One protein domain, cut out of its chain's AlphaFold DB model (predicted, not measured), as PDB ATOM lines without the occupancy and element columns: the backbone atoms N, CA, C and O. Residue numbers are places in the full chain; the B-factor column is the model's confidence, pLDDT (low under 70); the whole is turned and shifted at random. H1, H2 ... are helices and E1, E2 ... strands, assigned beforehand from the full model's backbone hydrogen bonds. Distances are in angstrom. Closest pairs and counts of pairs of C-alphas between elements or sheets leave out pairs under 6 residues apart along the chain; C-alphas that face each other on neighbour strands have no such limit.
ATOM      1  N   GLY A 322      34.725  37.366  13.760       90.75
ATOM      2  CA  GLY A 322      35.120  38.041  12.522       90.75
ATOM      3  C   GLY A 322      36.452  37.546  11.986       90.75
ATOM      4  O   GLY A 322      36.891  36.446  12.319       90.75
ATOM      5  N   VAL A 323      37.110  38.383  11.187       92.12
ATOM      6  CA  VAL A 323      38.439  38.097  10.643       92.12
ATOM      7  C   VAL A 323      39.497  38.971  11.302       92.12
ATOM      8  O   VAL A 323      39.284  40.164  11.530       92.12
ATOM      9  N   PHE A 324      40.670  38.406  11.553       88.56
ATOM     10  CA  PHE A 324      41.857  39.188  11.872       88.56
ATOM     11  C   PHE A 324      43.055  38.735  11.035       88.56
ATOM     12  O   PHE A 324      43.183  37.566  10.665       88.56
ATOM     13  N   LEU A 325      43.913  39.696  10.694       88.44
ATOM     14  CA  LEU A 325      45.146  39.472   9.939       88.44
ATOM     15  C   LEU A 325      46.337  39.567  10.890       88.44
ATOM     16  O   LEU A 325      46.429  40.530  11.645       88.44
ATOM     17  N   THR A 326      47.253  38.609  10.827       84.25
ATOM     18  CA  THR A 326      48.507  38.595  11.592       84.25
ATOM     19  C   THR A 326      49.703  38.465  10.651       84.25
ATOM     20  O   THR A 326      49.517  38.143   9.473       84.25
ATOM     21  N   PRO A 327      50.947  38.637  11.134       77.62
ATOM     22  CA  PRO A 327      52.132  38.403  10.313       77.62
ATOM     23  C   PRO A 327      52.283  36.941   9.885       77.62
ATOM     24  O   PRO A 327      53.070  36.651   8.994       77.62
ATOM     25  N   ARG A 328      51.544  36.019  10.518       75.06
ATOM     26  CA  ARG A 328      51.632  34.572  10.284       75.06
ATOM     27  C   ARG A 328      50.416  34.011   9.542       75.06
ATOM     28  O   ARG A 328      50.459  32.879   9.078       75.06
ATOM     29  N   GLY A 329      49.314  34.752   9.426       80.56
ATOM     30  CA  GLY A 329      48.109  34.209   8.802       80.56
ATOM     31  C   GLY A 329      46.912  35.149   8.771       80.56
ATOM     32  O   GLY A 329      46.902  36.219   9.370       80.56
ATOM     33  N   LEU A 330      45.876  34.703   8.069       86.56
ATOM     34  CA  LEU A 330      44.549  35.304   8.068       86.56
ATOM     35  C   LEU A 330      43.606  34.321   8.758       86.56
ATOM     36  O   LEU A 330      43.555  33.162   8.349       86.56
ATOM     37  N   TYR A 331      42.876  34.765   9.778       88.50
ATOM     38  CA  TYR A 331      42.114  33.867  10.644       88.50
ATOM     39  C   TYR A 331      40.677  34.316  10.812       88.50
ATOM     40  O   TYR A 331      40.398  35.500  10.992       88.50
ATOM     41  N   ASN A 332      39.782  33.337  10.841       92.69
ATOM     42  CA  ASN A 332      38.459  33.487  11.411       92.69
ATOM     43  C   ASN A 332      38.528  33.328  12.932       92.69
ATOM     44  O   ASN A 332      39.239  32.460  13.435       92.69
ATOM     45  N   SER A 333      37.728  34.123  13.638       89.44
ATOM     46  CA  SER A 333      37.488  34.025  15.076       89.44
ATOM     47  C   SER A 333      36.002  33.831  15.349       89.44
ATOM     48  O   SER A 333      35.161  34.509  14.744       89.44
ATOM     49  N   ALA A 334      35.693  32.930  16.279       89.38
ATOM     50  CA  ALA A 334      34.375  32.778  16.868       89.38
ATOM     51  C   ALA A 334      34.481  32.625  18.396       89.38
ATOM     52  O   ALA A 334      35.146  31.711  18.881       89.38
ATOM     53  N   ARG A 335      33.853  33.518  19.163       84.25
ATOM     54  CA  ARG A 335      33.861  33.509  20.635       84.25
ATOM     55  C   ARG A 335      32.984  32.396  21.210       84.25
ATOM     56  O   ARG A 335      31.919  32.101  20.689       84.25
ATOM     57  N   LEU A 336      33.396  31.845  22.347       78.00
ATOM     58  CA  LEU A 336      32.637  30.909  23.182       78.00
ATOM     59  C   LEU A 336      32.166  31.602  24.472       78.00
ATOM     60  O   LEU A 336      32.694  32.653  24.855       78.00
ATOM     61  N   LEU A 337      31.161  31.042  25.154       69.56
ATOM     62  CA  LEU A 337      30.701  31.581  26.442       69.56
ATOM     63  C   LEU A 337      31.665  31.205  27.560       69.56
ATOM     64  O   LEU A 337      31.829  31.964  28.516       69.56
ATOM     65  N   SER A 338      32.299  30.042  27.439       65.50
ATOM     66  CA  SER A 338      33.252  29.528  28.409       65.50
ATOM     67  C   SER A 338      34.542  29.043  27.749       65.50
ATOM     68  O   SER A 338      34.593  28.727  26.560       65.50
ATOM     69  N   VAL A 339      35.620  29.027  28.534       66.50
ATOM     70  CA  VAL A 339      36.838  28.306  28.162       66.50
ATOM     71  C   VAL A 339      36.566  26.812  28.299       66.50
ATOM     72  O   VAL A 339      35.942  26.380  29.268       66.50
ATOM     73  N   SER A 340      37.042  26.019  27.349       65.69
ATOM     74  CA  SER A 340      36.909  24.562  27.381       65.69
ATOM     75  C   SER A 340      38.268  23.896  27.207       65.69
ATOM     76  O   SER A 340      39.260  24.542  26.872       65.69
ATOM     77  N   GLU A 341      38.328  22.583  27.426       62.06
ATOM     78  CA  GLU A 341      39.535  21.795  27.148       62.06
ATOM     79  C   GLU A 341      39.953  21.886  25.670       62.06
ATOM     80  O   GLU A 341      41.145  21.889  25.364       62.06
ATOM     81  N   HIS A 342      38.972  22.010  24.770       62.50
ATOM     82  CA  HIS A 342      39.183  22.140  23.330       62.50
ATOM     83  C   HIS A 342      39.582  23.571  22.942       62.50
ATOM     84  O   HIS A 342      40.410  23.762  22.054       62.50
ATOM     85  N   PHE A 343      39.043  24.575  23.642       72.50
ATOM     86  CA  PHE A 343      39.276  25.993  23.372       72.50
ATOM     87  C   PHE A 343      39.606  26.747  24.666       72.50
ATOM     88  O   PHE A 343      38.764  27.463  25.224       72.50
ATOM     89  N   PRO A 344      40.848  26.639  25.160       58.94
ATOM     90  CA  PRO A 344      41.218  27.160  26.476       58.94
ATOM     91  C   PRO A 344      41.243  28.694  26.551       58.94
ATOM     92  O   PRO A 344      41.328  29.263  27.634       58.94
ATOM     93  N   GLN A 345      41.170  29.379  25.408       65.31
ATOM     94  CA  GLN A 345      41.065  30.838  25.314       65.31
ATOM     95  C   GLN A 345      39.617  31.316  25.104       65.31
ATOM     96  O   GLN A 345      39.389  32.511  24.928       65.31
ATOM     97  N   GLY A 346      38.636  30.402  25.080       74.31
ATOM     98  CA  GLY A 346      37.230  30.743  24.852       74.31
ATOM     99  C   GLY A 346      36.962  31.266  23.440       74.31
ATOM    100  O   GLY A 346      36.030  32.040  23.242       74.31
ATOM    101  N   HIS A 347      37.796  30.884  22.471       80.06
ATOM    102  CA  HIS A 347      37.653  31.244  21.064       80.06
ATOM    103  C   HIS A 347      38.010  30.053  20.176       80.06
ATOM    104  O   HIS A 347      38.985  29.340  20.431       80.06
ATOM    105  N   ILE A 348      37.243  29.885  19.105       84.81
ATOM    106  CA  ILE A 348      37.564  29.027  17.970       84.81
ATOM    107  C   ILE A 348      38.286  29.906  16.959       84.81
ATOM    108  O   ILE A 348      37.702  30.847  16.419       84.81
ATOM    109  N   ILE A 349      39.558  29.609  16.717       84.12
ATOM    110  CA  ILE A 349      40.387  30.343  15.764       84.12
ATOM    111  C   ILE A 349      40.835  29.377  14.688       84.12
ATOM    112  O   ILE A 349      41.368  28.314  14.985       84.12
ATOM    113  N   MET A 350      40.563  29.734  13.437       86.00
ATOM    114  CA  MET A 350      40.812  28.866  12.290       86.00
ATOM    115  C   MET A 350      41.409  29.679  11.144       86.00
ATOM    116  O   MET A 350      40.853  30.730  10.807       86.00
ATOM    117  N   PRO A 351      42.518  29.231  10.529       85.25
ATOM    118  CA  PRO A 351      43.106  29.923   9.390       85.25
ATOM    119  C   PRO A 351      42.160  29.865   8.190       85.25
ATOM    120  O   PRO A 351      41.549  28.832   7.930       85.25
ATOM    121  N   ILE A 352      42.061  30.953   7.430       90.25
ATOM    122  CA  ILE A 352      41.339  30.968   6.155       90.25
ATOM    123  C   ILE A 352      42.267  30.397   5.083       90.25
ATOM    124  O   ILE A 352      43.270  31.018   4.714       90.25
ATOM    125  N   ILE A 353      41.934  29.204   4.595       85.56
ATOM    126  CA  ILE A 353      42.738  28.467   3.612       85.56
ATOM    127  C   ILE A 353      42.258  28.803   2.207       85.56
ATOM    128  O   ILE A 353      43.045  29.205   1.354       85.56
ATOM    129  N   GLU A 354      40.954  28.667   1.989       90.06
ATOM    130  CA  GLU A 354      40.275  28.946   0.730       90.06
ATOM    131  C   GLU A 354      38.831  29.368   1.021       90.06
ATOM    132  O   GLU A 354      38.309  29.118   2.103       90.06
ATOM    133  N   ILE A 355      38.150  29.983   0.057       95.38
ATOM    134  CA  ILE A 355      36.704  30.208   0.148       95.38
ATOM    135  C   ILE A 355      36.044  29.303  -0.884       95.38
ATOM    136  O   ILE A 355      36.280  29.432  -2.088       95.38
ATOM    137  N   ARG A 356      35.210  28.366  -0.432       95.69
ATOM    138  CA  ARG A 356      34.512  27.417  -1.313       95.69
ATOM    139  C   ARG A 356      33.042  27.294  -0.957       95.69
ATOM    140  O   ARG A 356      32.549  27.973  -0.062       95.69
ATOM    141  N   ASP A 357      32.327  26.459  -1.697       97.38
ATOM    142  CA  ASP A 357      30.967  26.082  -1.337       97.38
ATOM    143  C   ASP A 357      30.996  25.232  -0.066       97.38
ATOM    144  O   ASP A 357      31.748  24.260   0.026       97.38
ATOM    145  N   ILE A 358      30.157  25.583   0.909       96.75
ATOM    146  CA  ILE A 358      29.988  24.808   2.143       96.75
ATOM    147  C   ILE A 358      28.514  24.497   2.376       96.75
ATOM    148  O   ILE A 358      27.624  25.163   1.851       96.75
ATOM    149  N   ASN A 359      28.230  23.487   3.188       97.00
ATOM    150  CA  ASN A 359      26.865  23.177   3.593       97.00
ATOM    151  C   ASN A 359      26.855  22.721   5.055       97.00
ATOM    152  O   ASN A 359      26.781  21.514   5.295       97.00
ATOM    153  N   PRO A 360      26.990  23.660   6.012       96.69
ATOM    154  CA  PRO A 360      27.047  23.327   7.426       96.69
ATOM    155  C   PRO A 360      25.786  22.596   7.872       96.69
ATOM    156  O   PRO A 360      24.674  22.961   7.476       96.69
ATOM    157  N   LYS A 361      25.946  21.576   8.721       97.06
ATOM    158  CA  LYS A 361      24.826  20.809   9.272       97.06
ATOM    159  C   LYS A 361      24.875  20.803  10.789       97.06
ATOM    160  O   LYS A 361      25.917  20.940  11.419       97.06
ATOM    161  N   LYS A 362      23.693  20.640  11.382       96.69
ATOM    162  CA  LYS A 362      23.564  20.407  12.819       96.69
ATOM    163  C   LYS A 362      24.279  19.104  13.188       96.69
ATOM    164  O   LYS A 362      24.018  18.086  12.554       96.69
ATOM    165  N   GLY A 363      25.087  19.149  14.243       93.38
ATOM    166  CA  GLY A 363      25.882  18.022  14.734       93.38
ATOM    167  C   GLY A 363      27.314  17.968  14.199       93.38
ATOM    168  O   GLY A 363      28.091  17.178  14.717       93.38
ATOM    169  N   ASP A 364      27.670  18.802  13.221       94.81
ATOM    170  CA  ASP A 364      29.065  18.969  12.800       94.81
ATOM    171  C   ASP A 364      29.782  19.992  13.697       94.81
ATOM    172  O   ASP A 364      29.127  20.724  14.443       94.81
ATOM    173  N   TYR A 365      31.108  20.102  13.593       92.00
ATOM    174  CA  TYR A 365      31.867  21.128  14.310       92.00
ATOM    175  C   TYR A 365      32.074  22.380  13.461       92.00
ATOM    176  O   TYR A 365      32.345  22.322  12.263       92.00
ATOM    177  N   LEU A 366      31.990  23.551  14.096       93.06
ATOM    178  CA  LEU A 366      32.181  24.842  13.437       93.06
ATOM    179  C   LEU A 366      33.571  24.958  12.784       93.06
ATOM    180  O   LEU A 366      33.701  25.503  11.684       93.06
ATOM    181  N   GLN A 367      34.589  24.395  13.436       89.50
ATOM    182  CA  GLN A 367      35.971  24.355  12.956       89.50
ATOM    183  C   GLN A 367      36.150  23.659  11.604       89.50
ATOM    184  O   GLN A 367      37.082  23.989  10.882       89.50
ATOM    185  N   ASP A 368      35.237  22.766  11.218       90.12
ATOM    186  CA  ASP A 368      35.311  22.064   9.934       90.12
ATOM    187  C   ASP A 368      34.919  22.975   8.756       90.12
ATOM    188  O   ASP A 368      35.202  22.676   7.595       90.12
ATOM    189  N   TYR A 369      34.264  24.105   9.045       94.69
ATOM    190  CA  TYR A 369      33.731  25.034   8.049       94.69
ATOM    191  C   TYR A 369      34.461  26.371   8.005       94.69
ATOM    192  O   TYR A 369      34.546  26.990   6.941       94.69
ATOM    193  N   MET A 370      34.987  26.835   9.140       93.81
ATOM    194  CA  MET A 370      35.688  28.117   9.216       93.81
ATOM    195  C   MET A 370      36.898  28.211   8.268       93.81
ATOM    196  O   MET A 370      37.041  29.261   7.655       93.81
ATOM    197  N   PRO A 371      37.720  27.173   8.027       91.44
ATOM    198  CA  PRO A 371      38.837  27.280   7.085       91.44
ATOM    199  C   PRO A 371      38.438  27.534   5.629       91.44
ATOM    200  O   PRO A 371      39.269  27.948   4.819       91.44
ATOM    201  N   TYR A 372      37.167  27.275   5.314       94.81
ATOM    202  CA  TYR A 372      36.594  27.264   3.969       94.81
ATOM    203  C   TYR A 372      35.586  28.399   3.729       94.81
ATOM    204  O   TYR A 372      34.838  28.383   2.746       94.81
ATOM    205  N   SER A 373      35.513  29.349   4.664       96.62
ATOM    206  CA  SER A 373      34.534  30.434   4.692       96.62
ATOM    207  C   SER A 373      35.097  31.684   5.370       96.62
ATOM    208  O   SER A 373      36.227  31.699   5.849       96.62
ATOM    209  N   VAL A 374      34.304  32.753   5.408       97.06
ATOM    210  CA  VAL A 374      34.610  33.983   6.149       97.06
ATOM    211  C   VAL A 374      33.617  34.132   7.293       97.06
ATOM    212  O   VAL A 374      32.407  34.222   7.062       97.06
ATOM    213  N   ALA A 375      34.119  34.163   8.525       95.06
ATOM    214  CA  ALA A 375      33.326  34.445   9.710       95.06
ATOM    215  C   ALA A 375      32.933  35.925   9.715       95.06
ATOM    216  O   ALA A 375      33.773  36.819   9.660       95.06
ATOM    217  N   GLY A 376      31.632  36.178   9.767       91.38
ATOM    218  CA  GLY A 376      31.063  37.510   9.832       91.38
ATOM    219  C   GLY A 376      31.258  38.129  11.207       91.38
ATOM    220  O   GLY A 376      31.098  37.454  12.229       91.38
ATOM    221  N   LYS A 377      31.550  39.428  11.225       83.56
ATOM    222  CA  LYS A 377      31.702  40.205  12.447       83.56
ATOM    223  C   LYS A 377      30.399  40.178  13.237       83.56
ATOM    224  O   LYS A 377      29.347  40.591  12.739       83.56
ATOM    225  N   ALA A 378      30.462  39.705  14.479       69.62
ATOM    226  CA  ALA A 378      29.327  39.832  15.380       69.62
ATOM    227  C   ALA A 378      29.121  41.313  15.705       69.62
ATOM    228  O   ALA A 378      30.061  42.026  16.050       69.62
ATOM    229  N   ARG A 379      27.880  41.780  15.584       54.72
ATOM    230  CA  ARG A 379      27.462  43.042  16.191       54.72
ATOM    231  C   ARG A 379      26.710  42.677  17.454       54.72
ATOM    232  O   ARG A 379      25.566  42.236  17.371       54.72
ATOM    233  N   PHE A 380      27.360  42.819  18.601       48.22
ATOM    234  CA  PHE A 380      26.649  42.792  19.868       48.22
ATOM    235  C   PHE A 380      25.897  44.112  19.997       48.22
ATOM    236  O   PHE A 380      26.435  45.145  20.391       48.22
ATOM    237  N   GLU A 381      24.638  44.093  19.582       39.75
ATOM    238  CA  GLU A 381      23.710  45.163  19.906       39.75
ATOM    239  C   GLU A 381      23.217  44.902  21.326       39.75
ATOM    240  O   GLU A 381      22.361  44.046  21.554       39.75
ATOM    241  N   PHE A 382      23.777  45.620  22.304       39.38
ATOM    242  CA  PHE A 382      23.149  45.677  23.616       39.38
ATOM    243  C   PHE A 382      21.757  46.308  23.429       39.38
ATOM    244  O   PHE A 382      21.665  47.446  22.965       39.38
ATOM    245  N   PRO A 383      20.660  45.612  23.781       37.62
ATOM    246  CA  PRO A 383      19.300  46.099  23.557       37.62
ATOM    247  C   PRO A 383      18.989  47.376  24.354       37.62
ATOM    248  O   PRO A 383      17.998  48.047  24.068       37.62
ATOM    249  N   LYS A 384      19.832  47.734  25.334       41.81
ATOM    250  CA  LYS A 384      19.862  49.030  26.024       41.81
ATOM    251  C   LYS A 384      21.310  49.400  26.372       41.81
ATOM    252  O   LYS A 384      22.103  48.484  26.587       41.81
ATOM    253  N   PRO A 385      21.656  50.696  26.491       41.09
ATOM    254  CA  PRO A 385      22.908  51.109  27.114       41.09
ATOM    255  C   PRO A 385      22.969  50.500  28.515       41.09
ATOM    256  O   PRO A 385      22.172  50.850  29.383       41.09
ATOM    257  N   VAL A 386      23.856  49.533  28.709       42.94
ATOM    258  CA  VAL A 386      24.189  49.034  30.039       42.94
ATOM    259  C   VAL A 386      25.208  50.026  30.584       42.94
ATOM    260  O   VAL A 386      26.207  50.290  29.909       42.94
ATOM    261  N   ASP A 387      24.944  50.637  31.741       44.44
ATOM    262  CA  ASP A 387      25.951  51.504  32.352       44.44
ATOM    263  C   ASP A 387      27.254  50.716  32.584       44.44
ATOM    264  O   ASP A 387      27.269  49.482  32.673       44.44
ATOM    265  N   HIS A 388      28.380  51.431  32.581       40.09
ATOM    266  CA  HIS A 388      29.701  50.806  32.582       40.09
ATOM    267  C   HIS A 388      29.920  49.891  33.796       40.09
ATOM    268  O   HIS A 388      30.566  48.858  33.653       40.09
ATOM    269  N   GLU A 389      29.357  50.215  34.961       39.12
ATOM    270  CA  GLU A 389      29.469  49.366  36.151       39.12
ATOM    271  C   GLU A 389      28.672  48.070  36.001       39.12
ATOM    272  O   GLU A 389      29.161  46.992  36.341       39.12
ATOM    273  N   THR A 390      27.478  48.140  35.422       39.78
ATOM    274  CA  THR A 390      26.618  46.977  35.209       39.78
ATOM    275  C   THR A 390      27.201  46.051  34.136       39.78
ATOM    276  O   THR A 390      27.219  44.838  34.320       39.78
ATOM    277  N   ALA A 391      27.780  46.586  33.054       40.31
ATOM    278  CA  ALA A 391      28.356  45.778  31.972       40.31
ATOM    279  C   ALA A 391      29.577  44.943  32.409       40.31
ATOM    280  O   ALA A 391      29.807  43.865  31.866       40.31
ATOM    281  N   PHE A 392      30.357  45.434  33.378       35.94
ATOM    282  CA  PHE A 392      31.542  44.744  33.899       35.94
ATOM    283  C   PHE A 392      31.242  43.801  35.075       35.94
ATOM    284  O   PHE A 392      32.046  42.910  35.355       35.94
ATOM    285  N   ASN A 393      30.107  43.982  35.760       36.59
ATOM    286  CA  ASN A 393      29.719  43.173  36.920       36.59
ATOM    287  C   ASN A 393      28.770  42.014  36.586       36.59
ATOM    288  O   ASN A 393      28.563  41.147  37.438       36.59
ATOM    289  N   ILE A 394      28.216  41.953  35.370       39.62
ATOM    290  CA  ILE A 394      27.434  40.792  34.940       39.62
ATOM    291  C   ILE A 394      28.378  39.598  34.787       39.62
ATOM    292  O   ILE A 394      29.255  39.576  33.919       39.62
ATOM    293  N   ARG A 395      28.189  38.569  35.617       42.25
ATOM    294  CA  ARG A 395      28.832  37.279  35.373       42.25
ATOM    295  C   ARG A 395      28.194  36.683  34.115       42.25
ATOM    296  O   ARG A 395      26.987  36.781  33.929       42.25
ATOM    297  N   ILE A 396      28.979  36.026  33.262       47.41
ATOM    298  CA  ILE A 396      28.468  35.333  32.061       47.41
ATOM    299  C   ILE A 396      27.246  34.423  32.370       47.41
ATOM    300  O   ILE A 396      26.292  34.444  31.591       47.41
ATOM    301  N   PRO A 397      27.183  33.705  33.517       43.78
ATOM    302  CA  PRO A 397      26.010  32.922  33.929       43.78
ATOM    303  C   PRO A 397      24.764  33.729  34.314       43.78
ATOM    304  O   PRO A 397      23.712  33.125  34.505       43.78
ATOM    305  N   ASP A 398      24.862  35.051  34.430       49.41
ATOM    306  CA  ASP A 398      23.761  35.960  34.768       49.41
ATOM    307  C   ASP A 398      23.268  36.735  33.531       49.41
ATOM    308  O   ASP A 398      22.265  37.446  33.594       49.41
ATOM    309  N   LEU A 399      23.938  36.580  32.379       54.16
ATOM    310  CA  LEU A 399      23.461  37.124  31.108       54.16
ATOM    311  C   LEU A 399      22.126  36.458  30.737       54.16
ATOM    312  O   LEU A 399      22.049  35.226  30.785       54.16
ATOM    313  N   PRO A 400      21.089  37.213  30.338       53.66
ATOM    314  CA  PRO A 400      19.846  36.619  29.849       53.66
ATOM    315  C   PRO A 400      20.104  35.683  28.652       53.66
ATOM    316  O   PRO A 400      21.027  35.915  27.873       53.66
ATOM    317  N   ASP A 401      19.295  34.632  28.473       54.94
ATOM    318  CA  ASP A 401      19.508  33.587  27.446       54.94
ATOM    319  C   ASP A 401      19.626  34.129  26.011       54.94
ATOM    320  O   ASP A 401      20.254  33.529  25.139       54.94
ATOM    321  N   GLU A 402      19.037  35.292  25.746       50.00
ATOM    322  CA  GLU A 402      19.173  36.008  24.478       50.00
ATOM    323  C   GLU A 402      20.591  36.526  24.198       50.00
ATOM    324  O   GLU A 402      20.967  36.602  23.030       50.00
ATOM    325  N   PHE A 403      21.391  36.780  25.238       50.22
ATOM    326  CA  PHE A 403      22.810  37.148  25.163       50.22
ATOM    327  C   PHE A 403      23.750  35.937  25.184       50.22
ATOM    328  O   PHE A 403      24.937  36.079  24.917       50.22
ATOM    329  N   ARG A 404      23.228  34.737  25.472       57.25
ATOM    330  CA  ARG A 404      23.987  33.473  25.446       57.25
ATOM    331  C   ARG A 404      23.986  32.798  24.076       57.25
ATOM    332  O   ARG A 404      24.425  31.661  23.938       57.25
ATOM    333  N   LYS A 405      23.444  33.449  23.048       66.50
ATOM    334  CA  LYS A 405      23.369  32.851  21.713       66.50
ATOM    335  C   LYS A 405      24.721  32.960  21.024       66.50
ATOM    336  O   LYS A 405      25.019  33.961  20.382       66.50
ATOM    337  N   LEU A 406      25.504  31.892  21.135       79.38
ATOM    338  CA  LEU A 406      26.687  31.670  20.316       79.38
ATOM    339  C   LEU A 406      26.272  31.467  18.868       79.38
ATOM    340  O   LEU A 406      25.681  30.448  18.500       79.38
ATOM    341  N   GLU A 407      26.528  32.481  18.053       89.00
ATOM    342  CA  GLU A 407      26.122  32.491  16.663       89.00
ATOM    343  C   GLU A 407      27.140  33.235  15.807       89.00
ATOM    344  O   GLU A 407      27.625  34.306  16.168       89.00
ATOM    345  N   VAL A 408      27.452  32.670  14.645       91.81
ATOM    346  CA  VAL A 408      28.356  33.264  13.662       91.81
ATOM    347  C   VAL A 408      27.726  33.168  12.282       91.81
ATOM    348  O   VAL A 408      26.981  32.236  11.976       91.81
ATOM    349  N   THR A 409      27.998  34.152  11.429       94.88
ATOM    350  CA  THR A 409      27.640  34.050  10.012       94.88
ATOM    351  C   THR A 409      28.843  33.522   9.249       94.88
ATOM    352  O   THR A 409      29.872  34.176   9.245       94.88
ATOM    353  N   LEU A 410      28.732  32.375   8.590       96.56
ATOM    354  CA  LEU A 410      29.746  31.871   7.669       96.56
ATOM    355  C   LEU A 410      29.391  32.308   6.249       96.56
ATOM    356  O   LEU A 410      28.315  31.970   5.749       96.56
ATOM    357  N   LYS A 411      30.277  33.063   5.602       97.12
ATOM    358  CA  LYS A 411      30.135  33.478   4.204       97.12
ATOM    359  C   LYS A 411      30.970  32.582   3.303       97.12
ATOM    360  O   LYS A 411      32.155  32.380   3.553       97.12
ATOM    361  N   ALA A 412      30.344  32.053   2.266       96.81
ATOM    362  CA  ALA A 412      30.911  31.077   1.353       96.81
ATOM    363  C   ALA A 412      30.508  31.392  -0.092       96.81
ATOM    364  O   ALA A 412      29.674  32.269  -0.336       96.81
ATOM    365  N   LYS A 413      31.069  30.662  -1.064       96.12
ATOM    366  CA  LYS A 413      30.765  30.884  -2.491       96.12
ATOM    367  C   LYS A 413      29.287  30.643  -2.830       96.12
ATOM    368  O   LYS A 413      28.708  31.391  -3.613       96.12
ATOM    369  N   ASN A 414      28.649  29.673  -2.176       95.94
ATOM    370  CA  ASN A 414      27.240  29.323  -2.379       95.94
ATOM    371  C   ASN A 414      26.244  30.061  -1.464       95.94
ATOM    372  O   ASN A 414      25.057  29.698  -1.441       95.94
ATOM    373  N   GLY A 415      26.694  31.067  -0.709       95.75
ATOM    374  CA  GLY A 415      25.829  31.927   0.096       95.75
ATOM    375  C   GLY A 415      26.323  32.158   1.520       95.75
ATOM    376  O   GLY A 415      27.476  31.908   1.864       95.75
ATOM    377  N   SER A 416      25.430  32.678   2.361       96.88
ATOM    378  CA  SER A 416      25.718  32.962   3.774       96.88
ATOM    379  C   SER A 416      24.878  32.099   4.706       96.88
ATOM    380  O   SER A 416      23.665  31.959   4.528       96.88
ATOM    381  N   PHE A 417      25.509  31.566   5.748       96.94
ATOM    382  CA  PHE A 417      24.896  30.665   6.717       96.94
ATOM    383  C   PHE A 417      25.022  31.242   8.115       96.94
ATOM    384  O   PHE A 417      26.113  31.512   8.594       96.94
ATOM    385  N   LYS A 418      23.897  31.397   8.796       95.44
ATOM    386  CA  LYS A 418      23.833  31.774  10.199       95.44
ATOM    387  C   LYS A 418      23.857  30.498  11.037       95.44
ATOM    388  O   LYS A 418      22.933  29.684  10.944       95.44
ATOM    389  N   VAL A 419      24.944  30.299  11.773       95.25
ATOM    390  CA  VAL A 419      25.296  29.051  12.453       95.25
ATOM    391  C   VAL A 419      25.324  29.294  13.955       95.25
ATOM    392  O   VAL A 419      26.123  30.095  14.430       95.25
ATOM    393  N   GLY A 420      24.443  28.613  14.685       93.19
ATOM    394  CA  GLY A 420      24.475  28.556  16.144       93.19
ATOM    395  C   GLY A 420      25.307  27.366  16.612       93.19
ATOM    396  O   GLY A 420      25.206  26.292  16.013       93.19
ATOM    397  N   TYR A 421      26.101  27.543  17.664       91.50
ATOM    398  CA  TYR A 421      27.018  26.527  18.192       91.50
ATOM    399  C   TYR A 421      27.015  26.492  19.729       91.50
ATOM    400  O   TYR A 421      26.373  27.331  20.356       91.50
ATOM    401  N   ASP A 422      27.632  25.478  20.335       87.31
ATOM    402  CA  ASP A 422      27.848  25.390  21.787       87.31
ATOM    403  C   ASP A 422      29.307  25.706  22.180       87.31
ATOM    404  O   ASP A 422      30.130  26.039  21.328       87.31
ATOM    405  N   ASP A 423      29.640  25.600  23.471       82.25
ATOM    406  CA  ASP A 423      30.987  25.883  24.003       82.25
ATOM    407  C   ASP A 423      32.079  24.890  23.543       82.25
ATOM    408  O   ASP A 423      33.269  25.108  23.779       82.25
ATOM    409  N   ASN A 424      31.697  23.812  22.850       83.31
ATOM    410  CA  ASN A 424      32.616  22.887  22.183       83.31
ATOM    411  C   ASN A 424      32.657  23.116  20.665       83.31
ATOM    412  O   ASN A 424      33.251  22.327  19.934       83.31
ATOM    413  N   GLY A 425      32.010  24.173  20.168       87.62
ATOM    414  CA  GLY A 425      31.913  24.457  18.742       87.62
ATOM    415  C   GLY A 425      30.990  23.510  17.978       87.62
ATOM    416  O   GLY A 425      30.998  23.543  16.746       87.62
ATOM    417  N   LEU A 426      30.191  22.680  18.657       91.50
ATOM    418  CA  LEU A 426      29.238  21.789  18.001       91.50
ATOM    419  C   LEU A 426      28.076  22.613  17.446       91.50
ATOM    420  O   LEU A 426      27.418  23.364  18.168       91.50
ATOM    421  N   ILE A 427      27.783  22.458  16.160       94.81
ATOM    422  CA  ILE A 427      26.721  23.200  15.492       94.81
ATOM    423  C   ILE A 427      25.361  22.711  15.993       94.81
ATOM    424  O   ILE A 427      24.924  21.589  15.724       94.81
ATOM    425  N   THR A 428      24.634  23.596  16.664       94.75
ATOM    426  CA  THR A 428      23.298  23.324  17.208       94.75
ATOM    427  C   THR A 428      22.187  23.745  16.249       94.75
ATOM    428  O   THR A 428      21.079  23.192  16.294       94.75
ATOM    429  N   LYS A 429      22.471  24.698  15.350       95.00
ATOM    430  CA  LYS A 429      21.499  25.273  14.413       95.00
ATOM    431  C   LYS A 429      22.175  25.836  13.165       95.00
ATOM    432  O   LYS A 429      23.213  26.477  13.259       95.00
ATOM    433  N   VAL A 430      21.520  25.696  12.013       96.38
ATOM    434  CA  VAL A 430      21.942  26.321  10.750       96.38
ATOM    435  C   VAL A 430      20.744  26.979  10.076       96.38
ATOM    436  O   VAL A 430      19.661  26.394  10.006       96.38
ATOM    437  N   LYS A 431      20.931  28.196   9.566       96.19
ATOM    438  CA  LYS A 431      19.959  28.904   8.730       96.19
ATOM    439  C   LYS A 431      20.676  29.574   7.561       96.19
ATOM    440  O   LYS A 431      21.482  30.471   7.783       96.19
ATOM    441  N   LYS A 432      20.349  29.201   6.322       95.25
ATOM    442  CA  LYS A 432      20.799  29.956   5.143       95.25
ATOM    443  C   LYS A 432      20.120  31.333   5.132       95.25
ATOM    444  O   LYS A 432      18.916  31.420   5.379       95.25
ATOM    445  N   VAL A 433      20.894  32.395   4.929       90.06
ATOM    446  CA  VAL A 433      20.425  33.792   5.007       90.06
ATOM    447  C   VAL A 433      20.310  34.419   3.623       90.06
ATOM    448  O   VAL A 433      19.352  35.149   3.380       90.06
TER     449      VAL A 433
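What this domain is: This is residues 322 to 433 of the 434 residues of an uncharacterized protein of Candidatus Peregrinibacteria bacterium GW2011_GWC2_39_14 (UniProt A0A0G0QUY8). With little regular structure, two small, strongly twisted meanders, each strand the antiparallel neighbour of the one before, E1-E2-E3 and E4-E5-E6, make the body with loops; a long loop arm leads out to H1, and residues 384 to 390 stick out. The 112 printed residues, with 42 in named elements, run E1 E2 E3 H1 E4 E5 E6: mostly strand, compact, radius of gyration of the C-alphas 14.7 A, spans 43 by 33 by 28 A.

How they stand to each other: Start at the hairpin of E1, residues 322 to 326, and E2, residues 329 to 335: N 324 and O 331 are 3.0 A apart, within hydrogen-bond range. E2 and E3, residues 347 to 351, form a hairpin; N 332 to O 350 is 2.8 A. H1, residues 388 to 393, is not on either sheet; its O i to N i+4 pairs are within hydrogen-bond range. In the hairpin of E4, residues 407 to 412, and E5, residues 415 to 421, N 410 to O 417 is 2.8 A; in that of E5 and E6, residues 427 to 432, N 418 to O 431 is 2.8 A. The closest C-alphas of E2 and E4, Ala 334 and Val 408, are 6.8 A apart.

Where its parts are: Find C-alpha 322 at (35.120, 38.041, 12.522), where E1 begins; E2 spans 18.5 A and E5 18.9 A from first to last C-alpha. E6 ends at C-alpha 432, (20.799, 29.956, 5.143).

The domain as a whole: The farthest C-alphas, Asp 357 and Glu 389, are 44.2 A apart. The printed part has no cut; links E2 to E3, E3 to H1 and H1 to E4 are long. Look for pLDDT under 70 at residues 337 to 342, 344 to 345 and 378 to 405.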